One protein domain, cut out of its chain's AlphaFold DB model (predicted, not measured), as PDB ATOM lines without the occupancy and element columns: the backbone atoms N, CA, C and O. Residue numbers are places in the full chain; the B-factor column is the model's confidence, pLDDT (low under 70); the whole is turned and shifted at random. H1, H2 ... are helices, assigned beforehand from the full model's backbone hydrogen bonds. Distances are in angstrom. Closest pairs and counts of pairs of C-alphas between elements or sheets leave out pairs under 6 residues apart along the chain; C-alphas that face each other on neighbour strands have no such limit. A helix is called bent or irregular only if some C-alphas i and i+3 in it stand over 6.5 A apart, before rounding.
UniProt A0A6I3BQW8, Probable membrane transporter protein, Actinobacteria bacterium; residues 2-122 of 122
ATOM      1  N   THR A   2      96.426 -27.083  68.855       80.88
ATOM      2  CA  THR A   2      95.674 -27.813  67.817       80.88
ATOM      3  C   THR A   2      94.181 -27.462  67.764       80.88
ATOM      4  O   THR A   2      93.675 -27.164  66.690       80.88
ATOM      5  N   GLU A   3      93.499 -27.365  68.910       85.75
ATOM      6  CA  GLU A   3      92.071 -26.990  68.964       85.75
ATOM      7  C   GLU A   3      91.784 -25.610  68.359       85.75
ATOM      8  O   GLU A   3      90.849 -25.436  67.580       85.75
ATOM      9  N   LEU A   4      92.635 -24.623  68.660       91.31
ATOM     10  CA  LEU A   4      92.496 -23.276  68.109       91.31
ATOM     11  C   LEU A   4      92.659 -23.282  66.583       91.31
ATOM     12  O   LEU A   4      91.911 -22.600  65.888       91.31
ATOM     13  N   LEU A   5      93.600 -24.076  66.058       91.38
ATOM     14  CA  LEU A   5      93.787 -24.234  64.615       91.38
ATOM     15  C   LEU A   5      92.544 -24.827  63.947       91.38
ATOM     16  O   LEU A   5      92.136 -24.328  62.903       91.38
ATOM     17  N   ILE A   6      91.917 -25.838  64.555       90.56
ATOM     18  CA  ILE A   6      90.695 -26.463  64.027       90.56
ATOM     19  C   ILE A   6      89.539 -25.460  64.018       90.56
ATOM     20  O   ILE A   6      88.840 -25.346  63.012       90.56
ATOM     21  N   VAL A   7      89.360 -24.688  65.095       93.50
ATOM     22  CA  VAL A   7      88.309 -23.659  65.177       93.50
ATOM     23  C   VAL A   7      88.509 -22.583  64.111       93.50
ATOM     24  O   VAL A   7      87.576 -22.257  63.376       93.50
ATOM     25  N   VAL A   8      89.729 -22.054  63.983       93.88
ATOM     26  CA  VAL A   8      90.051 -21.026  62.982       93.88
ATOM     27  C   VAL A   8      89.881 -21.571  61.567       93.88
ATOM     28  O   VAL A   8      89.287 -20.902  60.722       93.88
ATOM     29  N   ALA A   9      90.342 -22.794  61.305       92.19
ATOM     30  CA  ALA A   9      90.179 -23.439  60.009       92.19
ATOM     31  C   ALA A   9      88.709 -23.701  59.679       92.19
ATOM     32  O   ALA A   9      88.301 -23.452  58.550       92.19
ATOM     33  N   GLY A  10      87.907 -24.132  60.657       93.50
ATOM     34  CA  GLY A  10      86.463 -24.316  60.529       93.50
ATOM     35  C   GLY A  10      85.747 -23.019  60.153       93.50
ATOM     36  O   GLY A  10      84.985 -22.989  59.187       93.50
ATOM     37  N   LEU A  11      86.046 -21.925  60.861       94.19
ATOM     38  CA  LEU A  11      85.493 -20.602  60.565       94.19
ATOM     39  C   LEU A  11      85.916 -20.106  59.178       94.19
ATOM     40  O   LEU A  11      85.064 -19.725  58.375       94.19
ATOM     41  N   ALA A  12      87.214 -20.151  58.872       93.50
ATOM     42  CA  ALA A  12      87.741 -19.730  57.578       93.50
ATOM     43  C   ALA A  12      87.146 -20.565  56.436       93.50
ATOM     44  O   ALA A  12      86.660 -20.015  55.448       93.50
ATOM     45  N   GLY A  13      87.121 -21.889  56.587       93.31
ATOM     46  CA  GLY A  13      86.547 -22.802  55.607       93.31
ATOM     47  C   GLY A  13      85.051 -22.581  55.404       93.31
ATOM     48  O   GLY A  13      84.605 -22.577  54.262       93.31
ATOM     49  N   GLY A  14      84.289 -22.306  56.466       93.38
ATOM     50  CA  GLY A  14      82.869 -21.959  56.375       93.38
ATOM     51  C   GLY A  14      82.615 -20.643  55.632       93.38
ATOM     52  O   GLY A  14      81.760 -20.590  54.747       93.38
ATOM     53  N   VAL A  15      83.391 -19.595  55.929       93.44
ATOM     54  CA  VAL A  15      83.313 -18.309  55.211       93.44
ATOM     55  C   VAL A  15      83.624 -18.504  53.727       93.44
ATOM     56  O   VAL A  15      82.857 -18.072  52.870       93.44
ATOM     57  N   LEU A  16      84.710 -19.208  53.408       91.44
ATOM     58  CA  LEU A  16      85.119 -19.458  52.025       91.44
ATOM     59  C   LEU A  16      84.135 -20.366  51.279       91.44
ATOM     60  O   LEU A  16      83.890 -20.152  50.092       91.44
ATOM     61  N   ALA A  17      83.534 -21.343  51.963       90.69
ATOM     62  CA  ALA A  17      82.463 -22.163  51.408       90.69
ATOM     63  C   ALA A  17      81.251 -21.304  51.024       90.69
ATOM     64  O   ALA A  17      80.697 -21.497  49.946       90.69
ATOM     65  N   GLY A  18      80.879 -20.327  51.856       89.50
ATOM     66  CA  GLY A  18      79.801 -19.385  51.552       89.50
ATOM     67  C   GLY A  18      80.127 -18.423  50.404       89.50
ATOM     68  O   GLY A  18      79.262 -18.163  49.574       89.50
ATOM     69  N   LEU A  19      81.363 -17.919  50.331       89.94
ATOM     70  CA  LEU A  19      81.789 -16.967  49.294       89.94
ATOM     71  C   LEU A  19      81.949 -17.611  47.913       89.94
ATOM     72  O   LEU A  19      81.576 -17.014  46.907       89.94
ATOM     73  N   PHE A  20      82.538 -18.808  47.861       88.31
ATOM     74  CA  PHE A  20      82.986 -19.424  46.609       88.31
ATOM     75  C   PHE A  20      82.260 -20.729  46.260       88.31
ATOM     76  O   PHE A  20      82.452 -21.255  45.168       88.31
ATOM     77  N   GLY A  21      81.462 -21.292  47.172       85.94
ATOM     78  CA  GLY A  21      80.736 -22.545  46.939       85.94
ATOM     79  C   GLY A  21      81.609 -23.807  46.896       85.94
ATOM     80  O   GLY A  21      81.121 -24.865  46.519       85.94
ATOM     81  N   VAL A  22      82.889 -23.737  47.285       85.88
ATOM     82  CA  VAL A  22      83.861 -24.856  47.168       85.88
ATOM     83  C   VAL A  22      83.824 -25.809  48.380       85.88
ATOM     84  O   VAL A  22      84.665 -26.691  48.520       85.88
ATOM     85  N   GLY A  23      82.897 -25.607  49.323       80.81
ATOM     86  CA  GLY A  23      82.726 -26.451  50.517       80.81
ATOM     87  C   GLY A  23      83.766 -26.259  51.634       80.81
ATOM     88  O   GLY A  23      83.501 -26.637  52.768       80.81
ATOM     89  N   GLY A  24      84.907 -25.617  51.361       84.81
ATOM     90  CA  GLY A  24      85.958 -25.333  52.355       84.81
ATOM     91  C   GLY A  24      87.134 -26.317  52.337       84.81
ATOM     92  O   GLY A  24      88.146 -26.072  52.993       84.81
ATOM     93  N   GLY A  25      87.069 -27.376  51.518       86.44
ATOM     94  CA  GLY A  25      88.111 -28.410  51.436       86.44
ATOM     95  C   GLY A  25      89.497 -27.897  51.031       86.44
ATOM     96  O   GLY A  25      90.507 -28.454  51.456       86.44
ATOM     97  N   VAL A  26      89.553 -26.784  50.289       88.75
ATOM     98  CA  VAL A  26      90.801 -26.078  49.939       88.75
ATOM     99  C   VAL A  26      91.569 -25.618  51.186       88.75
ATOM    100  O   VAL A  26      92.792 -25.552  51.146       88.75
ATOM    101  N   ILE A  27      90.872 -25.331  52.292       91.81
ATOM    102  CA  ILE A  27      91.481 -24.972  53.582       91.81
ATOM    103  C   ILE A  27      91.589 -26.176  54.512       91.81
ATOM    104  O   ILE A  27      92.629 -26.361  55.142       91.81
ATOM    105  N   PHE A  28      90.541 -27.000  54.604       94.12
ATOM    106  CA  PHE A  28      90.517 -28.108  55.558       94.12
ATOM    107  C   PHE A  28      91.643 -29.113  55.305       94.12
ATOM    108  O   PHE A  28      92.358 -29.455  56.242       94.12
ATOM    109  N   VAL A  29      91.862 -29.536  54.053       94.50
ATOM    110  CA  VAL A  29      92.877 -30.557  53.739       94.50
ATOM    111  C   VAL A  29      94.293 -30.088  54.112       94.50
ATOM    112  O   VAL A  29      94.946 -30.794  54.881       94.50
ATOM    113  N   PRO A  30      94.785 -28.901  53.690       92.00
ATOM    114  CA  PRO A  30      96.105 -28.427  54.110       92.00
ATOM    115  C   PRO A  30      96.256 -28.262  55.622       92.00
ATOM    116  O   PRO A  30      97.305 -28.609  56.157       92.00
ATOM    117  N   VAL A  31      95.232 -27.764  56.324       93.88
ATOM    118  CA  VAL A  31      95.292 -27.613  57.789       93.88
ATOM    119  C   VAL A  31      95.400 -28.973  58.472       93.88
ATOM    120  O   VAL A  31      96.187 -29.133  59.401       93.88
ATOM    121  N   LEU A  32      94.649 -29.965  58.002       93.75
ATOM    122  CA  LEU A  32      94.659 -31.314  58.558       93.75
ATOM    123  C   LEU A  32      95.981 -32.049  58.276       93.75
ATOM    124  O   LEU A  32      96.511 -32.717  59.162       93.75
ATOM    125  N   VAL A  33      96.564 -31.881  57.088       94.00
ATOM    126  CA  VAL A  33      97.856 -32.500  56.746       94.00
ATOM    127  C   VAL A  33      99.022 -31.787  57.428       94.00
ATOM    128  O   VAL A  33      99.828 -32.414  58.104       94.00
ATOM    129  N   ILE A  34      99.133 -30.468  57.259       90.81
ATOM    130  CA  ILE A  34     100.302 -29.692  57.705       90.81
ATOM    131  C   ILE A  34     100.188 -29.343  59.190       90.81
ATOM    132  O   ILE A  34     101.180 -29.380  59.911       90.81
ATOM    133  N   GLY A  35      98.986 -28.993  59.652       90.38
ATOM    134  CA  GLY A  35      98.742 -28.570  61.031       90.38
ATOM    135  C   GLY A  35      98.535 -29.727  62.007       90.38
ATOM    136  O   GLY A  35      98.955 -29.618  63.156       90.38
ATOM    137  N   LEU A  36      97.898 -30.822  61.570       90.81
ATOM    138  CA  LEU A  36      97.617 -31.990  62.419       90.81
ATOM    139  C   LEU A  36      98.471 -33.223  62.085       90.81
ATOM    140  O   LEU A  36      98.413 -34.206  62.819       90.81
ATOM    141  N   GLY A  37      99.266 -33.190  61.012       91.62
ATOM    142  CA  GLY A  37     100.113 -34.318  60.619       91.62
ATOM    143  C   GLY A  37      99.329 -35.532  60.120       91.62
ATOM    144  O   GLY A  37      99.852 -36.645  60.139       91.62
ATOM    145  N   LEU A  38      98.068 -35.351  59.711       93.62
ATOM    146  CA  LEU A  38      97.272 -36.444  59.166       93.62
ATOM    147  C   LEU A  38      97.800 -36.853  57.793       93.62
ATOM    148  O   LEU A  38      98.200 -36.012  56.988       93.62
ATOM    149  N   THR A  39      97.723 -38.153  57.508       93.44
ATOM    150  CA  THR A  39      97.964 -38.641  56.144       93.44
ATOM    151  C   THR A  39      96.987 -37.985  55.172       93.44
ATOM    152  O   THR A  39      95.842 -37.694  55.538       93.44
ATOM    153  N   GLN A  40      97.405 -37.803  53.921       92.00
ATOM    154  CA  GLN A  40      96.586 -37.156  52.889       92.00
ATOM    155  C   GLN A  40      95.167 -37.761  52.782       92.00
ATOM    156  O   GLN A  40      94.185 -37.025  52.768       92.00
ATOM    157  N   VAL A  41      95.045 -39.094  52.803       92.94
ATOM    158  CA  VAL A  41      93.748 -39.796  52.725       92.94
ATOM    159  C   VAL A  41      92.861 -39.503  53.943       92.94
ATOM    160  O   VAL A  41      91.669 -39.236  53.797       92.94
ATOM    161  N   HIS A  42      93.428 -39.512  55.155       94.31
ATOM    162  CA  HIS A  42      92.667 -39.205  56.373       94.31
ATOM    163  C   HIS A  42      92.219 -37.741  56.409       94.31
ATOM    164  O   HIS A  42      91.092 -37.450  56.810       94.31
ATOM    165  N   ALA A  43      93.077 -36.821  55.965       94.62
ATOM    166  CA  ALA A  43      92.744 -35.408  55.863       94.62
ATOM    167  C   ALA A  43      91.616 -35.153  54.851       94.62
ATOM    168  O   ALA A  43      90.713 -34.366  55.126       94.62
ATOM    169  N   GLU A  44      91.632 -35.837  53.704       93.19
ATOM    170  CA  GLU A  44      90.564 -35.765  52.702       93.19
ATOM    171  C   GLU A  44      89.231 -36.293  53.249       93.19
ATOM    172  O   GLU A  44      88.211 -35.614  53.128       93.19
ATOM    173  N   ALA A  45      89.237 -37.446  53.924       93.56
ATOM    174  CA  ALA A  45      88.034 -38.016  54.531       93.56
ATOM    175  C   ALA A  45      87.437 -37.106  55.622       93.56
ATOM    176  O   ALA A  45      86.238 -36.819  55.615       93.56
ATOM    177  N   ALA A  46      88.275 -36.596  56.530       94.75
ATOM    178  CA  ALA A  46      87.841 -35.668  57.573       94.75
ATOM    179  C   ALA A  46      87.346 -34.331  56.988       94.75
ATOM    180  O   ALA A  46      86.354 -33.778  57.461       94.75
ATOM    181  N   SER A  47      87.985 -33.843  55.922       94.81
ATOM    182  CA  SER A  47      87.537 -32.664  55.176       94.81
ATOM    183  C   SER A  47      86.148 -32.871  54.568       94.81
ATOM    184  O   SER A  47      85.282 -32.021  54.752       94.81
ATOM    185  N   LEU A  48      85.882 -34.007  53.910       94.44
ATOM    186  CA  LEU A  48      84.554 -34.318  53.362       94.44
ATOM    187  C   LEU A  48      83.467 -34.315  54.443       94.44
ATOM    188  O   LEU A  48      82.386 -33.763  54.227       94.44
ATOM    189  N   LEU A  49      83.769 -34.863  55.622       95.00
ATOM    190  CA  LEU A  49      82.854 -34.814  56.760       95.00
ATOM    191  C   LEU A  49      82.615 -33.374  57.241       95.00
ATOM    192  O   LEU A  49      81.473 -33.001  57.504       95.00
ATOM    193  N   ALA A  50      83.661 -32.546  57.302       93.69
ATOM    194  CA  ALA A  50      83.552 -31.132  57.670       93.69
ATOM    195  C   ALA A  50      82.784 -30.292  56.630       93.69
ATOM    196  O   ALA A  50      82.116 -29.321  56.990       93.69
ATOM    197  N   ILE A  51      82.837 -30.672  55.349       95.25
ATOM    198  CA  ILE A  51      82.092 -30.031  54.254       95.25
ATOM    199  C   ILE A  51      80.587 -30.325  54.353       95.25
ATOM    200  O   ILE A  51      79.775 -29.497  53.952       95.25
ATOM    201  N   LEU A  52      80.179 -31.473  54.899       95.06
ATOM    202  CA  LEU A  52      78.768 -31.863  54.960       95.06
ATOM    203  C   LEU A  52      77.855 -30.795  55.610       95.06
ATOM    204  O   LEU A  52      76.896 -30.372  54.957       95.06
ATOM    205  N   PRO A  53      78.121 -30.288  56.833       93.44
ATOM    206  CA  PRO A  53      77.282 -29.251  57.434       93.44
ATOM    207  C   PRO A  53      77.337 -27.920  56.671       93.44
ATOM    208  O   PRO A  53      76.312 -27.243  56.557       93.44
ATOM    209  N   THR A  54      78.497 -27.533  56.121       92.81
ATOM    210  CA  THR A  54      78.626 -26.274  55.369       92.81
ATOM    211  C   THR A  54      77.849 -26.334  54.056       92.81
ATOM    212  O   THR A  54      77.160 -25.372  53.716       92.81
ATOM    213  N   ALA A  55      77.879 -27.476  53.367       93.25
ATOM    214  CA  ALA A  55      77.106 -27.731  52.161       93.25
ATOM    215  C   ALA A  55      75.599 -27.712  52.450       93.25
ATOM    216  O   ALA A  55      74.864 -27.015  51.759       93.25
ATOM    217  N   VAL A  56      75.138 -28.388  53.511       94.25
ATOM    218  CA  VAL A  56      73.715 -28.396  53.895       94.25
ATOM    219  C   VAL A  56      73.203 -26.979  54.166       94.25
ATOM    220  O   VAL A  56      72.194 -26.560  53.593       94.25
ATOM    221  N   ILE A  57      73.905 -26.212  55.007       94.38
ATOM    222  CA  ILE A  57      73.494 -24.844  55.357       94.38
ATOM    223  C   ILE A  57      73.599 -23.914  54.140       94.38
ATOM    224  O   ILE A  57      72.702 -23.096  53.912       94.38
ATOM    225  N   GLY A  58      74.671 -24.036  53.352       92.50
ATOM    226  CA  GLY A  58      74.900 -23.248  52.142       92.50
ATOM    227  C   GLY A  58      73.809 -23.472  51.098       92.50
ATOM    228  O   GLY A  58      73.184 -22.511  50.653       92.50
ATOM    229  N   THR A  59      73.506 -24.730  50.775       93.25
ATOM    230  CA  THR A  59      72.424 -25.096  49.854       93.25
ATOM    231  C   THR A  59      71.076 -24.594  50.355       93.25
ATOM    232  O   THR A  59      70.333 -23.995  49.583       93.25
ATOM    233  N   TRP A  60      70.760 -24.760  51.644       94.19
ATOM    234  CA  TRP A  60      69.496 -24.267  52.198       94.19
ATOM    235  C   TRP A  60      69.332 -22.750  52.039       94.19
ATOM    236  O   TRP A  60      68.267 -22.281  51.628       94.19
ATOM    237  N   ARG A  61      70.385 -21.973  52.320       94.19
ATOM    238  CA  ARG A  61      70.368 -20.514  52.123       94.19
ATOM    239  C   ARG A  61      70.228 -20.142  50.646       94.19
ATOM    240  O   ARG A  61      69.372 -19.327  50.318       94.19
ATOM    241  N   GLN A  62      70.989 -20.779  49.757       93.44
ATOM    242  CA  GLN A  62      70.944 -20.505  48.314       93.44
ATOM    243  C   GLN A  62      69.608 -20.899  47.668       93.44
ATOM    244  O   GLN A  62      69.159 -20.237  46.730       93.44
ATOM    245  N   LEU A  63      68.940 -21.937  48.182       93.88
ATOM    246  CA  LEU A  63      67.574 -22.291  47.791       93.88
ATOM    247  C   LEU A  63      66.586 -21.201  48.210       93.88
ATOM    248  O   LEU A  63      65.766 -20.783  47.398       93.88
ATOM    249  N   LYS A  64      66.695 -20.692  49.446       94.81
ATOM    250  CA  LYS A  64      65.854 -19.582  49.922       94.81
ATOM    251  C   LYS A  64      66.053 -18.292  49.127       94.81
ATOM    252  O   LYS A  64      65.091 -17.554  48.949       94.81
ATOM    253  N   PHE A  65      67.264 -18.028  48.646       94.38
ATOM    254  CA  PHE A  65      67.549 -16.869  47.795       94.38
ATOM    255  C   PHE A  65      67.145 -17.063  46.326       94.38
ATOM    256  O   PHE A  65      67.273 -16.133  45.533       94.38
ATOM    257  N   GLY A  66      66.664 -18.250  45.939       92.88
ATOM    258  CA  GLY A  66      66.277 -18.539  44.558       92.88
ATOM    259  C   GLY A  66      67.459 -18.611  43.584       92.88
ATOM    260  O   GLY A  66      67.266 -18.510  42.378       92.88
ATOM    261  N   ASN A  67      68.691 -18.791  44.077       91.88
ATOM    262  CA  ASN A  67      69.904 -18.818  43.248       91.88
ATOM    263  C   ASN A  67      70.294 -20.226  42.770       91.88
ATOM    264  O   ASN A  67      71.405 -20.424  42.282       91.88
ATOM    265  N   THR A  68      69.417 -21.215  42.941       92.69
ATOM    266  CA  THR A  68      69.751 -22.627  42.715       92.69
ATOM    267  C   THR A  68      68.895 -23.222  41.605       92.69
ATOM    268  O   THR A  68      67.680 -23.344  41.752       92.69
ATOM    269  N   ASP A  69      69.537 -23.667  40.524       95.06
ATOM    270  CA  ASP A  69      68.912 -24.566  39.552       95.06
ATOM    271  C   ASP A  69      68.903 -25.991  40.124       95.06
ATOM    272  O   ASP A  69      69.926 -26.680  40.174       95.06
ATOM    273  N   ILE A  70      67.727 -26.427  40.576       94.81
ATOM    274  CA  ILE A  70      67.534 -27.731  41.218       94.81
ATOM    275  C   ILE A  70      67.827 -28.875  40.240       94.81
ATOM    276  O   ILE A  70      68.384 -29.898  40.639       94.81
ATOM    277  N   ARG A  71      67.494 -28.716  38.954       96.25
ATOM    278  CA  ARG A  71      67.703 -29.772  37.959       96.25
ATOM    279  C   ARG A  71      69.192 -29.974  37.714       96.25
ATOM    280  O   ARG A  71      69.661 -31.110  37.768       96.25
ATOM    281  N   ALA A  72      69.929 -28.888  37.485       95.81
ATOM    282  CA  ALA A  72      71.378 -28.950  37.318       95.81
ATOM    283  C   ALA A  72      72.057 -29.537  38.568       95.81
ATOM    284  O   ALA A  72      72.894 -30.433  38.449       95.81
ATOM    285  N   ALA A  73      71.643 -29.099  39.763       93.94
ATOM    286  CA  ALA A  73      72.185 -29.588  41.028       93.94
ATOM    287  C   ALA A  73      71.962 -31.097  41.233       93.94
ATOM    288  O   ALA A  73      72.895 -31.802  41.614       93.94
ATOM    289  N   LEU A  74      70.762 -31.614  40.942       95.75
ATOM    290  CA  LEU A  74      70.451 -33.040  41.094       95.75
ATOM    291  C   LEU A  74      71.210 -33.916  40.094       95.75
ATOM    292  O   LEU A  74      71.721 -34.970  40.474       95.75
ATOM    293  N   VAL A  75      71.318 -33.489  38.833       97.19
ATOM    294  CA  VAL A  75      72.075 -34.237  37.817       97.19
ATOM    295  C   VAL A  75      73.552 -34.307  38.203       97.19
ATOM    296  O   VAL A  75      74.128 -35.391  38.232       97.19
ATOM    297  N   ILE A  76      74.156 -33.171  38.565       96.00
ATOM    298  CA  ILE A  76      75.559 -33.135  38.990       96.00
ATOM    299  C   ILE A  76      75.751 -33.974  40.256       96.00
ATOM    300  O   ILE A  76      76.654 -34.806  40.297       96.00
ATOM    301  N   GLY A  77      74.900 -33.800  41.269       94.38
ATOM    302  CA  GLY A  77      75.014 -34.507  42.544       94.38
ATOM    303  C   GLY A  77      74.922 -36.025  42.392       94.38
ATOM    304  O   GLY A  77      75.765 -36.745  42.920       94.38
ATOM    305  N   THR A  78      73.953 -36.517  41.618       95.50
ATOM    306  CA  THR A  78      73.759 -37.964  41.419       95.50
ATOM    307  C   THR A  78      74.908 -38.607  40.646       95.50
ATOM    308  O   THR A  78      75.440 -39.626  41.080       95.50
ATOM    309  N   VAL A  79      75.357 -37.994  39.547       96.88
ATOM    310  CA  VAL A  79      76.496 -38.506  38.765       96.88
ATOM    311  C   VAL A  79      77.803 -38.425  39.565       96.88
ATOM    312  O   VAL A  79      78.658 -39.305  39.445       96.88
ATOM    313  N   SER A  80      77.944 -37.423  40.441       95.69
ATOM    314  CA  SER A  80      79.134 -37.268  41.288       95.69
ATOM    315  C   SER A  80      79.330 -38.425  42.265       95.69
ATOM    316  O   SER A  80      80.472 -38.693  42.622       95.69
ATOM    317  N   ILE A  81      78.273 -39.153  42.652       96.19
ATOM    318  CA  ILE A  81      78.392 -40.340  43.517       96.19
ATOM    319  C   ILE A  81      79.329 -41.363  42.870       96.19
ATOM    320  O   ILE A  81      80.267 -41.831  43.507       96.19
ATOM    321  N   ILE A  82      79.135 -41.651  41.582       96.44
ATOM    322  CA  ILE A  82      79.990 -42.584  40.836       96.44
ATOM    323  C   ILE A  82      81.429 -42.056  40.784       96.44
ATOM    324  O   ILE A  82      82.378 -42.804  41.022       96.44
ATOM    325  N   GLY A  83      81.589 -40.755  40.528       96.12
ATOM    326  CA  GLY A  83      82.896 -40.100  40.501       96.12
ATOM    327  C   GLY A  83      83.648 -40.200  41.831       96.12
ATOM    328  O   GLY A  83      84.838 -40.506  41.828       96.12
ATOM    329  N   VAL A  84      82.961 -40.012  42.962       95.00
ATOM    330  CA  VAL A  84      83.548 -40.156  44.305       95.00
ATOM    331  C   VAL A  84      83.998 -41.590  44.550       95.00
ATOM    332  O   VAL A  84      85.124 -41.784  44.998       95.00
ATOM    333  N   GLN A  85      83.190 -42.596  44.202       95.31
ATOM    334  CA  GLN A  85      83.584 -43.998  44.390       95.31
ATOM    335  C   GLN A  85      84.867 -44.335  43.618       95.31
ATOM    336  O   GLN A  85      85.796 -44.915  44.179       95.31
ATOM    337  N   ILE A  86      84.950 -43.919  42.350       96.62
ATOM    338  CA  ILE A  86      86.148 -44.113  41.522       96.62
ATOM    339  C   ILE A  86      87.336 -43.340  42.110       96.62
ATOM    340  O   ILE A  86      88.435 -43.883  42.217       96.62
ATOM    341  N   GLY A  87      87.114 -42.090  42.522       94.56
ATOM    342  CA  GLY A  87      88.139 -41.229  43.106       94.56
ATOM    343  C   GLY A  87      88.732 -41.795  44.396       94.56
ATOM    344  O   GLY A  87      89.950 -41.800  44.541       94.56
ATOM    345  N   VAL A  88      87.900 -42.330  45.296       94.25
ATOM    346  CA  VAL A  88      88.347 -42.963  46.548       94.25
ATOM    347  C   VAL A  88      89.191 -44.202  46.259       94.25
ATOM    348  O   VAL A  88      90.277 -44.339  46.815       94.25
ATOM    349  N   VAL A  89      88.744 -45.080  45.354       95.25
ATOM    350  CA  VAL A  89      89.520 -46.273  44.971       95.25
ATOM    351  C   VAL A  89      90.868 -45.875  44.365       95.25
ATOM    352  O   VAL A  89      91.901 -46.429  44.741       95.25
ATOM    353  N   ALA A  90      90.882 -44.876  43.479       94.62
ATOM    354  CA  ALA A  90      92.114 -44.357  42.899       94.62
ATOM    355  C   ALA A  90      93.042 -43.759  43.971       94.62
ATOM    356  O   ALA A  90      94.227 -44.084  43.997       94.62
ATOM    357  N   ALA A  91      92.515 -42.947  44.891       92.62
ATOM    358  CA  ALA A  91      93.292 -42.323  45.961       92.62
ATOM    359  C   ALA A  91      93.959 -43.362  46.875       92.62
ATOM    360  O   ALA A  91      95.136 -43.218  47.198       92.62
ATOM    361  N   LEU A  92      93.246 -44.439  47.220       93.06
ATOM    362  CA  LEU A  92      93.772 -45.540  48.037       93.06
ATOM    363  C   LEU A  92      94.868 -46.355  47.332       93.06
ATOM    364  O   LEU A  92      95.679 -46.991  47.999       93.06
ATOM    365  N   SER A  93      94.903 -46.340  45.998       94.19
ATOM    366  CA  SER A  93      95.909 -47.059  45.204       94.19
ATOM    367  C   SER A  93      97.203 -46.271  44.963       94.19
ATOM    368  O   SER A  93      98.193 -46.834  44.493       94.19
ATOM    369  N   LEU A  94      97.213 -44.967  45.258       94.50
ATOM    370  CA  LEU A  94      98.333 -44.079  44.956       94.50
ATOM    371  C   LEU A  94      99.224 -43.834  46.185       94.50
ATOM    372  O   LEU A  94      98.726 -43.716  47.304       94.50
ATOM    373  N   PRO A  95     100.546 -43.653  45.996       95.81
ATOM    374  CA  PRO A  95     101.424 -43.199  47.068       95.81
ATOM    375  C   PRO A  95     101.007 -41.822  47.597       95.81
ATOM    376  O   PRO A  95     100.665 -40.926  46.820       95.81
ATOM    377  N   GLU A  96     101.159 -41.598  48.904       91.69
ATOM    378  CA  GLU A  96     100.781 -40.340  49.565       91.69
ATOM    379  C   GLU A  96     101.437 -39.102  48.927       91.69
ATOM    380  O   GLU A  96     100.802 -38.065  48.733       91.69
ATOM    381  N   THR A  97     102.705 -39.223  48.519       93.56
ATOM    382  CA  THR A  97     103.425 -38.133  47.838       93.56
ATOM    383  C   THR A  97     102.771 -37.765  46.505       93.56
ATOM    384  O   THR A  97     102.722 -36.586  46.148       93.56
ATOM    385  N   THR A  98     102.256 -38.753  45.773       95.06
ATOM    386  CA  THR A  98     101.555 -38.536  44.504       95.06
ATOM    387  C   THR A  98     100.220 -37.854  44.751       95.06
ATOM    388  O   THR A  98      99.938 -36.852  44.100       95.06
ATOM    389  N   LEU A  99      99.442 -38.317  45.733       93.81
ATOM    390  CA  LEU A  99      98.153 -37.715  46.072       93.81
ATOM    391  C   LEU A  99      98.313 -36.246  46.500       93.81
ATOM    392  O   LEU A  99      97.640 -35.367  45.967       93.81
ATOM    393  N   ARG A 100      99.312 -35.950  47.343       91.62
ATOM    394  CA  ARG A 100      99.646 -34.576  47.749       91.62
ATOM    395  C   ARG A 100     100.037 -33.687  46.563       91.62
ATOM    396  O   ARG A 100      99.623 -32.530  46.492       91.62
ATOM    397  N   ARG A 101     100.822 -34.212  45.612       94.75
ATOM    398  CA  ARG A 101     101.192 -33.491  44.378       94.75
ATOM    399  C   ARG A 101      99.984 -33.239  43.481       94.75
ATOM    400  O   ARG A 101      99.848 -32.130  42.975       94.75
ATOM    401  N   LEU A 102      99.115 -34.234  43.302       94.75
ATOM    402  CA  LEU A 102      97.894 -34.110  42.504       94.75
ATOM    403  C   LEU A 102      96.941 -33.076  43.105       94.75
ATOM    404  O   LEU A 102      96.447 -32.222  42.373       94.75
ATOM    405  N   PHE A 103      96.747 -33.093  44.427       92.25
ATOM    406  CA  PHE A 103      95.949 -32.085  45.120       92.25
ATOM    407  C   PHE A 103      96.528 -30.677  44.924       92.25
ATOM    408  O   PHE A 103      95.812 -29.761  44.525       92.25
ATOM    409  N   GLY A 104      97.841 -30.504  45.107       93.75
ATOM    410  CA  GLY A 104      98.509 -29.224  44.849       93.75
ATOM    411  C   GLY A 104      98.364 -28.749  43.397       93.75
ATOM    412  O   GLY A 104      98.048 -27.584  43.155       93.75
ATOM    413  N   LEU A 105      98.536 -29.649  42.423       96.25
ATOM    414  CA  LEU A 105      98.355 -29.343  41.003       96.25
ATOM    415  C   LEU A 105      96.909 -28.925  40.705       96.25
ATOM    416  O   LEU A 105      96.696 -27.941  40.004       96.25
ATOM    417  N   LEU A 106      95.923 -29.632  41.265       94.06
ATOM    418  CA  LEU A 106      94.508 -29.288  41.139       94.06
ATOM    419  C   LEU A 106      94.242 -27.865  41.641       94.06
ATOM    420  O   LEU A 106      93.601 -27.087  40.936       94.06
ATOM    421  N   LEU A 107      94.777 -27.493  42.808       92.94
ATOM    422  CA  LEU A 107      94.628 -26.137  43.346       92.94
ATOM    423  C   LEU A 107      95.231 -25.077  42.414       92.94
ATOM    424  O   LEU A 107      94.591 -24.059  42.148       92.94
ATOM    425  N   LEU A 108      96.428 -25.326  41.872       95.62
ATOM    426  CA  LEU A 108      97.062 -24.420  40.909       95.62
ATOM    427  C   LEU A 108      96.249 -24.295  39.617       95.62
ATOM    428  O   LEU A 108      96.087 -23.191  39.097       95.62
ATOM    429  N   LEU A 109      95.711 -25.405  39.108       95.38
ATOM    430  CA  LEU A 109      94.869 -25.419  37.914       95.38
ATOM    431  C   LEU A 109      93.577 -24.626  38.130       95.38
ATOM    432  O   LEU A 109      93.233 -23.790  37.295       95.38
ATOM    433  N   VAL A 110      92.896 -24.832  39.261       92.31
ATOM    434  CA  VAL A 110      91.679 -24.090  39.623       92.31
ATOM    435  C   VAL A 110      91.973 -22.596  39.750       92.31
ATOM    436  O   VAL A 110      91.232 -21.776  39.199       92.31
ATOM    437  N   ALA A 111      93.078 -22.227  40.403       92.75
ATOM    438  CA  ALA A 111      93.502 -20.836  40.525       92.75
ATOM    439  C   ALA A 111      93.774 -20.207  39.146       92.75
ATOM    440  O   ALA A 111      93.202 -19.169  38.808       92.75
ATOM    441  N   ALA A 112      94.577 -20.871  38.310       95.31
ATOM    442  CA  ALA A 112      94.913 -20.396  36.972       95.31
ATOM    443  C   ALA A 112      93.674 -20.265  36.074       95.31
ATOM    444  O   ALA A 112      93.528 -19.271  35.362       95.31
ATOM    445  N   GLN A 113      92.762 -21.239  36.105       92.56
ATOM    446  CA  GLN A 113      91.527 -21.203  35.326       92.56
ATOM    447  C   GLN A 113      90.618 -20.050  35.760       92.56
ATOM    448  O   GLN A 113      90.066 -19.358  34.902       92.56
ATOM    449  N   THR A 114      90.478 -19.830  37.067       90.00
ATOM    450  CA  THR A 114      89.632 -18.762  37.614       90.00
ATOM    451  C   THR A 114      90.173 -17.386  37.223       90.00
ATOM    452  O   THR A 114      89.421 -16.556  36.715       90.00
ATOM    453  N   ILE A 115      91.489 -17.176  37.337       93.62
ATOM    454  CA  ILE A 115      92.153 -15.931  36.920       93.62
ATOM    455  C   ILE A 115      92.007 -15.709  35.410       93.62
ATOM    456  O   ILE A 115      91.593 -14.639  34.970       93.62
ATOM    457  N   ARG A 116      92.288 -16.730  34.589       92.88
ATOM    458  CA  ARG A 116      92.155 -16.628  33.125       92.88
ATOM    459  C   ARG A 116      90.733 -16.284  32.695       92.88
ATOM    460  O   ARG A 116      90.559 -15.501  31.765       92.88
ATOM    461  N   ARG A 117      89.720 -16.862  33.349       86.94
ATOM    462  CA  ARG A 117      88.317 -16.524  33.076       86.94
ATOM    463  C   ARG A 117      87.995 -15.092  33.490       86.94
ATOM    464  O   ARG A 117      87.372 -14.398  32.701       86.94
ATOM    465  N   ALA A 118      88.485 -14.622  34.638       87.25
ATOM    466  CA  ALA A 118      88.290 -13.234  35.067       87.25
ATOM    467  C   ALA A 118      88.829 -12.210  34.049       87.25
ATOM    468  O   ALA A 118      88.222 -11.160  33.857       87.25
ATOM    469  N   HIS A 119      89.922 -12.532  33.350       80.31
ATOM    470  CA  HIS A 119      90.470 -11.688  32.283       80.31
ATOM    471  C   HIS A 119      89.722 -11.773  30.943       80.31
ATOM    472  O   HIS A 119      89.886 -10.879  30.127       80.31
ATOM    473  N   ARG A 120      88.925 -12.823  30.696       73.75
ATOM    474  CA  ARG A 120      88.148 -12.990  29.451       73.75
ATOM    475  C   ARG A 120      86.749 -12.374  29.502       73.75
ATOM    476  O   ARG A 120      86.129 -12.237  28.456       73.75
ATOM    477  N   THR A 121      86.243 -12.064  30.692       60.69
ATOM    478  CA  THR A 121      84.911 -11.461  30.891       60.69
ATOM    479  C   THR A 121      84.964  -9.926  30.976       60.69
ATOM    480  O   THR A 121      83.972  -9.300  31.339       60.69
ATOM    481  N   ARG A 122      86.118  -9.319  30.678       48.53
ATOM    482  CA  ARG A 122      86.275  -7.887  30.397       48.53
ATOM    483  C   ARG A 122      86.502  -7.708  28.906       48.53
ATOM    484  O   ARG A 122      86.001  -6.695  28.383       48.53
TER     485      ARG A 122
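AT A GLANCE: This is residues 2 to 122 of the 122 residues of the protein "Probable membrane transporter protein" of Actinobacteria bacterium (UniProt A0A6I3BQW8). A hairpin of H1 and H2 packs on the bent helix H3, and two long helices, H4 and H5, make a narrow V whose joined ends lie near the start of H3. The far parts of the V, residues 74 to 87 of H4 and 108 to 122, stick out with few contacts. The printed part has 121 residues with five named helices, H1 to H5 along the chain, and no named strand; its class is all helix. It is compact by its radius of gyration of the C-alphas, 15.7 A, and spans 40 by 33 by 31 A.

HOW THE PARTS SIT: Begin at the hub, H3, residues 40 to 64, assigned as one helix by its hydrogen bonds but bent: C-alphas 50 and 53 are 6.6 A apart, and its arms H3a, residues 40 to 50, and H3b, residues 53 to 64, stand at a steep tilt of 42 degrees. H3a touches H2, residues 25 to 35, at a steep tilt of 51 degrees; their closest C-alphas, Ala 43 and Leu 32, are 5.3 A apart. H2 and H1, residues 2 to 20, form a helical hairpin at 18 degrees, closest at the C-alphas of Ile 27 and Gly 13, 5.8 A. Residues 14 to 18 of H1 alone touch H3b, with the C-alphas of Gly 14 and Thr 54 closest at 6.1 A. H5, residues 96 to 120, touches H3a with residues 96 to 100 alone; the closest C-alphas, Glu 96 and Gln 40, are 6.2 A apart. H4, residues 70 to 93, touches no helix; it is close to H5 but not clearly touching, with C-alphas Ala 91 and Leu 99 closest at 6.7 A. Every O i to N i+4 pair is within hydrogen-bond range in H1, H3a, H3b and H5; H2 has 6 of 7 and H4 19 of 20.

IN THESE COORDINATES: Find C-alpha 2 at (95.674, -27.813, 67.817), where H1 begins; it runs 26.1 A. H2 spans 14.3 A, H3a 15.1 A and H3b 16.7 A. H4 runs 34.6 A with a kink of 34 degrees near residue 83, and H5 runs 36.2 A to C-alpha 120 at (88.148, -12.990, 29.451).

THE WHOLE: The C-alphas farthest apart, Glu 3 and Arg 122, are 43.4 A apart. The printed part has no cut, and its four links are tight. Look for low pLDDT at residues 121 to 122, the two under 70.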